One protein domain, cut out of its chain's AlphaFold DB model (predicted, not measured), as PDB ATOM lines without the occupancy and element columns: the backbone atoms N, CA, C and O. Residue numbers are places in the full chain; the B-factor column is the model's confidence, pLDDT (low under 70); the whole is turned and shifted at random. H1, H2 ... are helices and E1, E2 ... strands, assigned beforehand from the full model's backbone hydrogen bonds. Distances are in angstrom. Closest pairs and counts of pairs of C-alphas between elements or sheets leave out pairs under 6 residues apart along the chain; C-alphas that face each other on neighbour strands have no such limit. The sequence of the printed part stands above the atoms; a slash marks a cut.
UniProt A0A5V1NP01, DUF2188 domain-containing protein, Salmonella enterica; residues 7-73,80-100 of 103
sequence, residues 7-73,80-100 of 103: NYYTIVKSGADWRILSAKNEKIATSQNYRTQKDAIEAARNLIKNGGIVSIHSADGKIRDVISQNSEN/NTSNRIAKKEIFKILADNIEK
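What this domain is: This is residues 7 to 73 and 80 to 100 of the 103 residues of the protein "DUF2188 domain-containing protein" of Salmonella enterica (UniProt A0A5V1NP01). A strongly twisted sheet of four strands is the middle of three layers, with H1 over one face and H2 over the other; residues 80 to 86 stick out. The printed part has 88 residues with E1, E2, H1, E3, E4, H2 in order; the sheet, E2 E1 E3 E4, is mixed, as is the class. The whole is compact, radius of gyration of the C-alphas 13.2 A, spanning 44 by 29 by 22 A.

How they stand to each other: E1, residues 8 to 14, and E2, residues 17 to 22, form an antiparallel hairpin; N 10 and O 21 are 2.8 A apart. H1, residues 37 to 47, is on the sheet; its closest C-alphas with E2 are Gln 37 and Trp 18, 5.9 A. E3, residues 52 to 57, is parallel to E1, with N 9 and O 53 2.8 A apart, and forms an antiparallel hairpin with E4, residues 63 to 69, with N 54 and O 67 2.7 A apart. H2, residues 87 to 100, is on the opposite face, height 8.3 A, across the strands; its closest C-alphas with E4 are Lys 92 and Val 66, 6.1 A. In H1 and H2 every O i to N i+4 pair is within hydrogen-bond range.

Where its parts are: E1 begins at C-alpha 8 (11.285, 22.083, -44.606); H2, 20.0 A long, ends at C-alpha 100 (8.447, 31.974, -35.465).

The domain as a whole: The farthest C-alphas, Ala 16 and Ser 82, are 44.6 A apart. Residues 74 to 79 are cut out, a gap of 18.7 A between C-alphas 73 and 80. The link E2 to H1 is long. Confidence is low, for instance, at residues 80 to 89.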
ATOM      1  N   ASN A   7      13.053  22.373 -48.427       72.94
ATOM      2  CA  ASN A   7      12.852  21.007 -47.934       72.94
ATOM      3  C   ASN A   7      12.466  20.970 -46.447       72.94
ATOM      4  O   ASN A   7      12.749  19.989 -45.757       72.94
ATOM      5  N   TYR A   8      11.871  22.053 -45.941       79.25
ATOM      6  CA  TYR A   8      11.285  22.083 -44.606       79.25
ATOM      7  C   TYR A   8       9.783  21.803 -44.696       79.25
ATOM      8  O   TYR A   8       9.052  22.499 -45.407       79.25
ATOM      9  N   TYR A   9       9.324  20.816 -43.936       84.88
ATOM     10  CA  TYR A   9       7.922  20.439 -43.836       84.88
ATOM     11  C   TYR A   9       7.480  20.431 -42.375       84.88
ATOM     12  O   TYR A   9       8.258  20.143 -41.471       84.88
ATOM     13  N   THR A  10       6.208  20.719 -42.144       86.94
ATOM     14  CA  THR A  10       5.592  20.731 -40.817       86.94
ATOM     15  C   THR A  10       4.389  19.791 -40.842       86.94
ATOM     16  O   THR A  10       3.544  19.885 -41.726       86.94
ATOM     17  N   ILE A  11       4.295  18.875 -39.883       88.88
ATOM     18  CA  ILE A  11       3.146  17.987 -39.710       88.88
ATOM     19  C   ILE A  11       2.271  18.544 -38.599       88.88
ATOM     20  O   ILE A  11       2.695  18.584 -37.444       88.88
ATOM     21  N   VAL A  12       1.038  18.908 -38.938       88.44
ATOM     22  CA  VAL A  12       0.053  19.455 -37.998       88.44
ATOM     23  C   VAL A  12      -1.202  18.606 -37.958       88.44
ATOM     24  O   VAL A  12      -1.578  17.960 -38.939       88.44
ATOM     25  N   LYS A  13      -1.881  18.635 -36.814       85.12
ATOM     26  CA  LYS A  13      -3.220  18.073 -36.681       85.12
ATOM     27  C   LYS A  13      -4.242  19.115 -37.130       85.12
ATOM     28  O   LYS A  13      -4.237  20.240 -36.645       85.12
ATOM     29  N   SER A  14      -5.119  18.734 -38.047       82.88
ATOM     30  CA  SER A  14      -6.209  19.557 -38.561       82.88
ATOM     31  C   SER A  14      -7.525  18.803 -38.387       82.88
ATOM     32  O   SER A  14      -7.938  18.044 -39.263       82.88
ATOM     33  N   GLY A  15      -8.196  19.025 -37.257       82.56
ATOM     34  CA  GLY A  15      -9.412  18.296 -36.897       82.56
ATOM     35  C   GLY A  15      -9.106  16.846 -36.512       82.56
ATOM     36  O   GLY A  15      -8.322  16.599 -35.593       82.56
ATOM     37  N   ALA A  16      -9.722  15.889 -37.208       84.12
ATOM     38  CA  ALA A  16      -9.493  14.458 -36.988       84.12
ATOM     39  C   ALA A  16      -8.238  13.926 -37.704       84.12
ATOM     40  O   ALA A  16      -7.710  12.886 -37.311       84.12
ATOM     41  N   ASP A  17      -7.738  14.655 -38.703       87.31
ATOM     42  CA  ASP A  17      -6.666  14.207 -39.589       87.31
ATOM     43  C   ASP A  17      -5.361  14.975 -39.363       87.31
ATOM     44  O   ASP A  17      -5.317  16.070 -38.800       87.31
ATOM     45  N   TRP A  18      -4.278  14.404 -39.862       87.62
ATOM     46  CA  TRP A  18      -2.939  14.964 -39.904       87.62
ATOM     47  C   TRP A  18      -2.624  15.447 -41.315       87.62
ATOM     48  O   TRP A  18      -2.981  14.807 -42.305       87.62
ATOM     49  N   ARG A  19      -1.961  16.595 -41.419       88.12
ATOM     50  CA  ARG A  19      -1.608  17.230 -42.692       88.12
ATOM     51  C   ARG A  19      -0.148  17.638 -42.680       88.12
ATOM     52  O   ARG A  19       0.376  18.036 -41.642       88.12
ATOM     53  N   ILE A  20       0.481  17.560 -43.845       87.12
ATOM     54  CA  ILE A  20       1.847  18.015 -44.067       87.12
ATOM     55  C   ILE A  20       1.767  19.368 -44.775       87.12
ATOM     56  O   ILE A  20       1.117  19.519 -45.812       87.12
ATOM     57  N   LEU A  21       2.421  20.360 -44.194       86.00
ATOM     58  CA  LEU A  21       2.528  21.718 -44.699       86.00
ATOM     59  C   LEU A  21       3.967  21.996 -45.118       86.00
ATOM     60  O   LEU A  21       4.912  21.432 -44.564       86.00
ATOM     61  N   SER A  22       4.139  22.880 -46.092       82.31
ATOM     62  CA  SER A  22       5.448  23.385 -46.494       82.31
ATOM     63  C   SER A  22       6.002  24.383 -45.468       82.31
ATOM     64  O   SER A  22       5.332  24.809 -44.521       82.31
ATOM     65  N   ALA A  23       7.230  24.843 -45.702       75.44
ATOM     66  CA  ALA A  23       7.824  25.957 -44.975       75.44
ATOM     67  C   ALA A  23       6.994  27.252 -45.012       75.44
ATOM     68  O   ALA A  23       7.185  28.097 -44.156       75.44
ATOM     69  N   LYS A  24       6.054  27.413 -45.945       73.69
ATOM     70  CA  LYS A  24       5.170  28.588 -46.011       73.69
ATOM     71  C   LYS A  24       3.797  28.355 -45.373       73.69
ATOM     72  O   LYS A  24       2.883  29.138 -45.579       73.69
ATOM     73  N   ASN A  25       3.637  27.255 -44.633       71.19
ATOM     74  CA  ASN A  25       2.348  26.776 -44.118       71.19
ATOM     75  C   ASN A  25       1.314  26.479 -45.219       71.19
ATOM     76  O   ASN A  25       0.123  26.336 -44.947       71.19
ATOM     77  N   GLU A  26       1.771  26.313 -46.457       77.94
ATOM     78  CA  GLU A  26       0.921  25.932 -47.575       77.94
ATOM     79  C   GLU A  26       0.768  24.413 -47.597       77.94
ATOM     80  O   GLU A  26       1.728  23.667 -47.364       77.94
ATOM     81  N   LYS A  27      -0.442  23.932 -47.895       73.81
ATOM     82  CA  LYS A  27      -0.659  22.503 -48.115       73.81
ATOM     83  C   LYS A  27       0.120  22.096 -49.361       73.81
ATOM     84  O   LYS A  27      -0.129  22.603 -50.450       73.81
ATOM     85  N   ILE A  28       1.061  21.173 -49.204       75.62
ATOM     86  CA  ILE A  28       1.775  20.624 -50.356       75.62
ATOM     87  C   ILE A  28       0.799  19.785 -51.187       75.62
ATOM     88  O   ILE A  28      -0.023  19.056 -50.630       75.62
ATOM     89  N   ALA A  29       0.888  19.878 -52.515       62.16
ATOM     90  CA  ALA A  29      -0.030  19.199 -53.437       62.16
ATOM     91  C   ALA A  29      -0.077  17.671 -53.234       62.16
ATOM     92  O   ALA A  29      -1.093  17.035 -53.494       62.16
ATOM     93  N   THR A  30       1.009  17.090 -52.719       64.62
ATOM     94  CA  THR A  30       1.137  15.663 -52.403       64.62
ATOM     95  C   THR A  30       0.652  15.287 -50.999       64.62
ATOM     96  O   THR A  30       0.561  14.098 -50.699       64.62
ATOM     97  N   SER A  31       0.327  16.250 -50.124       68.62
ATOM     98  CA  SER A  31      -0.166  15.943 -48.777       68.62
ATOM     99  C   SER A  31      -1.623  15.527 -48.847       68.62
ATOM    100  O   SER A  31      -2.531  16.338 -49.049       68.62
ATOM    101  N   GLN A  32      -1.848  14.258 -48.553       75.38
ATOM    102  CA  GLN A  32      -3.171  13.748 -48.240       75.38
ATOM    103  C   GLN A  32      -3.547  14.113 -46.797       75.38
ATOM    104  O   GLN A  32      -2.726  14.628 -46.030       75.38
ATOM    105  N   ASN A  33      -4.817  13.912 -46.450       82.56
ATOM    106  CA  ASN A  33      -5.247  13.944 -45.058       82.56
ATOM    107  C   ASN A  33      -4.946  12.558 -44.476       82.56
ATOM    108  O   ASN A  33      -5.527  11.565 -44.910       82.56
ATOM    109  N   TYR A  34      -4.010  12.487 -43.538       85.44
ATOM    110  CA  TYR A  34      -3.589  11.237 -42.920       85.44
ATOM    111  C   TYR A  34      -4.387  10.996 -41.648       85.44
ATOM    112  O   TYR A  34      -4.415  11.837 -40.753       85.44
ATOM    113  N   ARG A  35      -4.991   9.819 -41.510       84.69
ATOM    114  CA  ARG A  35      -5.791   9.492 -40.322       84.69
ATOM    115  C   ARG A  35      -4.938   9.373 -39.053       84.69
ATOM    116  O   ARG A  35      -5.423   9.603 -37.948       84.69
ATOM    117  N   THR A  36      -3.657   9.029 -39.202       86.31
ATOM    118  CA  THR A  36      -2.713   8.878 -38.088       86.31
ATOM    119  C   THR A  36      -1.484   9.766 -38.252       86.31
ATOM    120  O   THR A  36      -1.047  10.071 -39.361       86.31
ATOM    121  N   GLN A  37      -0.887  10.152 -37.119       84.75
ATOM    122  CA  GLN A  37       0.375  10.894 -37.109       84.75
ATOM    123  C   GLN A  37       1.499  10.077 -37.753       84.75
ATOM    124  O   GLN A  37       2.378  10.633 -38.401       84.75
ATOM    125  N   LYS A  38       1.466   8.752 -37.568       86.00
ATOM    126  CA  LYS A  38       2.482   7.832 -38.071       86.00
ATOM    127  C   LYS A  38       2.513   7.824 -39.602       86.00
ATOM    128  O   LYS A  38       3.581   8.042 -40.161       86.00
ATOM    129  N   ASP A  39       1.356   7.696 -40.252       86.50
ATOM    130  CA  ASP A  39       1.241   7.783 -41.714       86.50
ATOM    131  C   ASP A  39       1.796   9.104 -42.257       86.50
ATOM    132  O   ASP A  39       2.578   9.120 -43.209       86.50
ATOM    133  N   ALA A  40       1.447  10.223 -41.610       86.38
ATOM    134  CA  ALA A  40       1.953  11.534 -42.006       86.38
ATOM    135  C   ALA A  40       3.483  11.616 -41.878       86.38
ATOM    136  O   ALA A  40       4.146  12.199 -42.734       86.38
ATOM    137  N   ILE A  41       4.057  11.019 -40.827       86.75
ATOM    138  CA  ILE A  41       5.510  10.967 -40.620       86.75
ATOM    139  C   ILE A  41       6.188  10.115 -41.695       86.75
ATOM    140  O   ILE A  41       7.235  10.514 -42.200       86.75
ATOM    141  N   GLU A  42       5.628   8.960 -42.054       87.56
ATOM    142  CA  GLU A  42       6.188   8.086 -43.093       87.56
ATOM    143  C   GLU A  42       6.162   8.763 -44.468       87.56
ATOM    144  O   GLU A  42       7.177   8.785 -45.170       87.56
ATOM    145  N   ALA A  43       5.054   9.422 -44.810       86.81
ATOM    146  CA  ALA A  43       4.962  10.217 -46.027       86.81
ATOM    147  C   ALA A  43       5.955  11.390 -46.023       86.81
ATOM    148  O   ALA A  43       6.681  11.591 -46.998       86.81
ATOM    149  N   ALA A  44       6.055  12.126 -44.912       84.06
ATOM    150  CA  ALA A  44       6.994  13.236 -44.784       84.06
ATOM    151  C   ALA A  44       8.457  12.778 -44.869       84.06
ATOM    152  O   ALA A  44       9.267  13.443 -45.508       84.06
ATOM    153  N   ARG A  45       8.793  11.615 -44.296       84.06
ATOM    154  CA  ARG A  45      10.116  10.988 -44.433       84.06
ATOM    155  C   ARG A  45      10.470  10.718 -45.889       84.06
ATOM    156  O   ARG A  45      11.600  10.970 -46.289       84.06
ATOM    157  N   ASN A  46       9.514  10.252 -46.689       84.31
ATOM    158  CA  ASN A  46       9.754  10.026 -48.112       84.31
ATOM    159  C   ASN A  46       9.989  11.344 -48.879       84.31
ATOM    160  O   ASN A  46      10.788  11.375 -49.814       84.31
ATOM    161  N   LEU A  47       9.360  12.448 -48.453       80.12
ATOM    162  CA  LEU A  47       9.589  13.782 -49.032       80.12
ATOM    163  C   LEU A  47      10.996  14.309 -48.732       80.12
ATOM    164  O   LEU A  47      11.633  14.889 -49.608       80.12
ATOM    165  N   ILE A  48      11.507  14.072 -47.521       80.25
ATOM    166  CA  ILE A  48      12.859  14.495 -47.130       80.25
ATOM    167  C   ILE A  48      13.952  13.481 -47.477       80.25
ATOM    168  O   ILE A  48      15.095  13.696 -47.076       80.25
ATOM    169  N   LYS A  49      13.661  12.426 -48.263       78.88
ATOM    170  CA  LYS A  49      14.647  11.368 -48.571       78.88
ATOM    171  C   LYS A  49      15.955  11.905 -49.157       78.88
ATOM    172  O   LYS A  49      17.020  11.370 -48.874       78.88
ATOM    173  N   ASN A  50      15.860  12.972 -49.954       73.00
ATOM    174  CA  ASN A  50      16.988  13.637 -50.615       73.00
ATOM    175  C   ASN A  50      17.585  14.784 -49.773       73.00
ATOM    176  O   ASN A  50      18.397  15.575 -50.256       73.00
ATOM    177  N   GLY A  51      17.191  14.874 -48.505       74.00
ATOM    178  CA  GLY A  51      17.638  15.857 -47.534       74.00
ATOM    179  C   GLY A  51      16.592  16.922 -47.233       74.00
ATOM    180  O   GLY A  51      16.051  17.560 -48.136       74.00
ATOM    181  N   GLY A  52      16.332  17.144 -45.948       79.44
ATOM    182  CA  GLY A  52      15.293  18.056 -45.484       79.44
ATOM    183  C   GLY A  52      15.052  17.964 -43.982       79.44
ATOM    184  O   GLY A  52      15.716  17.207 -43.268       79.44
ATOM    185  N   ILE A  53      14.100  18.756 -43.501       81.50
ATOM    186  CA  ILE A  53      13.699  18.806 -42.094       81.50
ATOM    187  C   ILE A  53      12.179  18.687 -42.023       81.50
ATOM    188  O   ILE A  53      11.461  19.355 -42.758       81.50
ATOM    189  N   VAL A  54      11.687  17.839 -41.130       86.69
ATOM    190  CA  VAL A  54      10.268  17.668 -40.835       86.69
ATOM    191  C   VAL A  54      10.040  17.966 -39.366       86.69
ATOM    192  O   VAL A  54      10.552  17.255 -38.503       86.69
ATOM    193  N   SER A  55       9.231  18.973 -39.078       85.75
ATOM    194  CA  SER A  55       8.780  19.285 -37.724       85.75
ATOM    195  C   SER A  55       7.445  18.620 -37.456       85.75
ATOM    196  O   SER A  55       6.515  18.711 -38.251       85.75
ATOM    197  N   ILE A  56       7.341  17.914 -36.338       87.38
ATOM    198  CA  ILE A  56       6.170  17.123 -35.978       87.38
ATOM    199  C   ILE A  56       5.477  17.814 -34.818       87.38
ATOM    200  O   ILE A  56       6.025  17.872 -33.717       87.38
ATOM    201  N   HIS A  57       4.255  18.290 -35.032       86.56
ATOM    202  CA  HIS A  57       3.481  18.942 -33.986       86.56
ATOM    203  C   HIS A  57       2.697  17.909 -33.180       86.56
ATOM    204  O   HIS A  57       2.296  16.855 -33.671       86.56
ATOM    205  N   SER A  58       2.476  18.213 -31.911       83.06
ATOM    206  CA  SER A  58       1.468  17.567 -31.083       83.06
ATOM    207  C   SER A  58       0.073  18.070 -31.461       83.06
ATOM    208  O   SER A  58      -0.079  19.091 -32.127       83.06
ATOM    209  N   ALA A  59      -0.965  17.390 -30.968       78.81
ATOM    210  CA  ALA A  59      -2.344  17.872 -31.089       78.81
ATOM    211  C   ALA A  59      -2.556  19.271 -30.467       78.81
ATOM    212  O   ALA A  59      -3.457  19.980 -30.887       78.81
ATOM    213  N   ASP A  60      -1.697  19.661 -29.519       78.06
ATOM    214  CA  ASP A  60      -1.645  20.981 -28.864       78.06
ATOM    215  C   ASP A  60      -0.995  22.081 -29.734       78.06
ATOM    216  O   ASP A  60      -0.762  23.191 -29.274       78.06
ATOM    217  N   GLY A  61      -0.592  21.771 -30.971       73.19
ATOM    218  CA  GLY A  61       0.072  22.718 -31.877       73.19
ATOM    219  C   GLY A  61       1.562  22.953 -31.596       73.19
ATOM    220  O   GLY A  61       2.244  23.529 -32.435       73.19
ATOM    221  N   LYS A  62       2.103  22.457 -30.476       79.38
ATOM    222  CA  LYS A  62       3.536  22.545 -30.131       79.38
ATOM    223  C   LYS A  62       4.387  21.518 -30.873       79.38
ATOM    224  O   LYS A  62       3.947  20.384 -31.062       79.38
ATOM    225  N   ILE A  63       5.643  21.849 -31.172       80.62
ATOM    226  CA  ILE A  63       6.607  20.917 -31.777       80.62
ATOM    227  C   ILE A  63       6.945  19.789 -30.790       80.62
ATOM    228  O   ILE A  63       7.619  19.973 -29.771       80.62
ATOM    229  N   ARG A  64       6.485  18.580 -31.108       84.25
ATOM    230  CA  ARG A  64       6.760  17.357 -30.350       84.25
ATOM    231  C   ARG A  64       8.145  16.818 -30.656       84.25
ATOM    232  O   ARG A  64       8.874  16.454 -29.732       84.25
ATOM    233  N   ASP A  65       8.471  16.746 -31.941       81.00
ATOM    234  CA  ASP A  65       9.646  16.060 -32.468       81.00
ATOM    235  C   ASP A  65      10.087  16.683 -33.797       81.00
ATOM    236  O   ASP A  65       9.312  17.391 -34.437       81.00
ATOM    237  N   VAL A  66      11.332  16.438 -34.198       82.75
ATOM    238  CA  VAL A  66      11.898  16.969 -35.440       82.75
ATOM    239  C   VAL A  66      12.760  15.888 -36.067       82.75
ATOM    240  O   VAL A  66      13.663  15.344 -35.433       82.75
ATOM    241  N   ILE A  67      12.487  15.597 -37.333       82.81
ATOM    242  CA  ILE A  67      13.233  14.635 -38.131       82.81
ATOM    243  C   ILE A  67      14.032  15.415 -39.161       82.81
ATOM    244  O   ILE A  67      13.469  16.047 -40.046       82.81
ATOM    245  N   SER A  68      15.353  15.344 -39.069       78.38
ATOM    246  CA  SER A  68      16.249  15.853 -40.102       78.38
ATOM    247  C   SER A  68      16.844  14.686 -40.873       78.38
ATOM    248  O   SER A  68      17.388  13.762 -40.263       78.38
ATOM    249  N   GLN A  69      16.808  14.752 -42.196       76.88
ATOM    250  CA  GLN A  69      17.576  13.855 -43.043       76.88
ATOM    251  C   GLN A  69      18.691  14.656 -43.694       76.88
ATOM    252  O   GLN A  69      18.443  15.669 -44.347       76.88
ATOM    253  N   ASN A  70      19.928  14.217 -43.473       63.50
ATOM    254  CA  ASN A  70      21.085  14.853 -44.076       63.50
ATOM    255  C   ASN A  70      21.018  14.645 -45.589       63.50
ATOM    256  O   ASN A  70      20.990  13.505 -46.047       63.50
ATOM    257  N   SER A  71      21.036  15.733 -46.356       60.19
ATOM    258  CA  SER A  71      21.454  15.634 -47.752       60.19
ATOM    259  C   SER A  71      22.969  15.452 -47.777       60.19
ATOM    260  O   SER A  71      23.674  16.143 -47.035       60.19
ATOM    261  N   GLU A  72      23.489  14.598 -48.661       55.66
ATOM    262  CA  GLU A  72      24.929  14.559 -48.971       55.66
ATOM    263  C   GLU A  72      25.452  15.950 -49.386       55.66
ATOM    264  O   GLU A  72      26.607  16.283 -49.137       55.66
ATOM    265  N   ASN A  73      24.563  16.809 -49.898       50.97
ATOM    266  CA  ASN A  73      24.846  18.168 -50.354       50.97
ATOM    267  C   ASN A  73      24.684  19.278 -49.307       50.97
ATOM    268  O   ASN A  73      24.785  20.453 -49.650       50.97
ATOM    269  N   ASN A  80      33.694  18.471 -35.149       48.81
ATOM    270  CA  ASN A  80      34.253  17.557 -34.158       48.81
ATOM    271  C   ASN A  80      34.135  18.229 -32.792       48.81
ATOM    272  O   ASN A  80      34.924  19.100 -32.441       48.81
ATOM    273  N   THR A  81      33.103  17.853 -32.049       51.12
ATOM    274  CA  THR A  81      32.881  18.291 -30.675       51.12
ATOM    275  C   THR A  81      33.033  17.092 -29.751       51.12
ATOM    276  O   THR A  81      32.473  16.027 -30.013       51.12
ATOM    277  N   SER A  82      33.805  17.258 -28.678       51.84
ATOM    278  CA  SER A  82      34.047  16.214 -27.674       51.84
ATOM    279  C   SER A  82      32.817  15.911 -26.814       51.84
ATOM    280  O   SER A  82      32.761  14.867 -26.173       51.84
ATOM    281  N   ASN A  83      31.810  16.790 -26.822       57.59
ATOM    282  CA  ASN A  83      30.576  16.601 -26.069       57.59
ATOM    283  C   ASN A  83      29.463  16.053 -26.966       57.59
ATOM    284  O   ASN A  83      29.212  16.563 -28.061       57.59
ATOM    285  N   ARG A  84      28.741  15.037 -26.475       55.91
ATOM    286  CA  ARG A  84      27.483  14.555 -27.068       55.91
ATOM    287  C   ARG A  84      26.444  15.673 -26.984       55.91
ATOM    288  O   ARG A  84      25.662  15.753 -26.047       55.91
ATOM    289  N   ILE A  85      26.441  16.549 -27.978       61.91
ATOM    290  CA  ILE A  85      25.386  17.538 -28.138       61.91
ATOM    291  C   ILE A  85      24.072  16.778 -28.338       61.91
ATOM    292  O   ILE A  85      23.978  15.922 -29.225       61.91
ATOM    293  N   ALA A  86      23.058  17.093 -27.529       66.69
ATOM    294  CA  ALA A  86      21.705  16.577 -27.682       66.69
ATOM    295  C   ALA A  86      21.096  17.133 -28.979       66.69
ATOM    296  O   ALA A  86      20.318  18.082 -28.974       66.69
ATOM    297  N   LYS A  87      21.477  16.543 -30.124       64.12
ATOM    298  CA  LYS A  87      21.068  16.972 -31.474       64.12
ATOM    299  C   LYS A  87      19.564  17.228 -31.555       64.12
ATOM    300  O   LYS A  87      19.141  18.191 -32.177       64.12
ATOM    301  N   LYS A  88      18.777  16.391 -30.879       63.81
ATOM    302  CA  LYS A  88      17.319  16.484 -30.817       63.81
ATOM    303  C   LYS A  88      16.814  17.813 -30.239       63.81
ATOM    304  O   LYS A  88      15.853  18.360 -30.767       63.81
ATOM    305  N   GLU A  89      17.454  18.341 -29.198       69.12
ATOM    306  CA  GLU A  89      17.074  19.632 -28.610       69.12
ATOM    307  C   GLU A  89      17.442  20.797 -29.527       69.12
ATOM    308  O   GLU A  89      16.621  21.686 -29.743       69.12
ATOM    309  N   ILE A  90      18.616  20.744 -30.163       71.50
ATOM    310  CA  ILE A  90      19.020  21.755 -31.150       71.50
ATOM    311  C   ILE A  90      18.052  21.784 -32.332       71.50
ATOM    312  O   ILE A  90      17.609  22.856 -32.733       71.50
ATOM    313  N   PHE A  91      17.680  20.620 -32.870       69.62
ATOM    314  CA  PHE A  91      16.706  20.555 -33.958       69.62
ATOM    315  C   PHE A  91      15.334  21.089 -33.543       69.62
ATOM    316  O   PHE A  91      14.687  21.755 -34.347       69.62
ATOM    317  N   LYS A  92      14.916  20.876 -32.288       72.25
ATOM    318  CA  LYS A  92      13.698  21.484 -31.736       72.25
ATOM    319  C   LYS A  92      13.765  23.008 -31.706       72.25
ATOM    320  O   LYS A  92      12.832  23.654 -32.167       72.25
ATOM    321  N   ILE A  93      14.858  23.573 -31.194       76.88
ATOM    322  CA  ILE A  93      15.052  25.029 -31.099       76.88
ATOM    323  C   ILE A  93      15.131  25.664 -32.494       76.88
ATOM    324  O   ILE A  93      14.589  26.746 -32.718       76.88
ATOM    325  N   LEU A  94      15.792  24.997 -33.446       72.88
ATOM    326  CA  LEU A  94      15.856  25.449 -34.836       72.88
ATOM    327  C   LEU A  94      14.475  25.436 -35.490       72.88
ATOM    328  O   LEU A  94      14.109  26.411 -36.135       72.88
ATOM    329  N   ALA A  95      13.702  24.368 -35.299       72.25
ATOM    330  CA  ALA A  95      12.347  24.282 -35.818       72.25
ATOM    331  C   ALA A  95      11.437  25.373 -35.232       72.25
ATOM    332  O   ALA A  95      10.774  26.070 -35.992       72.25
ATOM    333  N   ASP A  96      11.476  25.591 -33.914       76.12
ATOM    334  CA  ASP A  96      10.706  26.646 -33.239       76.12
ATOM    335  C   ASP A  96      11.051  28.044 -33.779       76.12
ATOM    336  O   ASP A  96      10.162  28.832 -34.101       76.12
ATOM    337  N   ASN A  97      12.342  28.336 -33.975       74.88
ATOM    338  CA  ASN A  97      12.780  29.602 -34.569       74.88
ATOM    339  C   ASN A  97      12.370  29.754 -36.036       74.88
ATOM    340  O   ASN A  97      12.017  30.859 -36.447       74.88
ATOM    341  N   ILE A  98      12.429  28.676 -36.826       72.19
ATOM    342  CA  ILE A  98      11.963  28.686 -38.215       72.19
ATOM    343  C   ILE A  98      10.472  29.007 -38.240       72.19
ATOM    344  O   ILE A  98      10.069  29.877 -38.997       72.19
ATOM    345  N   GLU A  99       9.659  28.365 -37.398       68.06
ATOM    346  CA  GLU A  99       8.218  28.625 -37.351       68.06
ATOM    347  C   GLU A  99       7.869  30.029 -36.867       68.06
ATOM    348  O   GLU A  99       6.969  30.645 -37.433       68.06
ATOM    349  N   LYS A 100       8.610  30.578 -35.900       71.44
ATOM    350  CA  LYS A 100       8.447  31.974 -35.465       71.44
ATOM    351  C   LYS A 100       8.820  32.989 -36.548       71.44
ATOM    352  O   LYS A 100       8.182  34.029 -36.632       71.44
TER     353      LYS A 100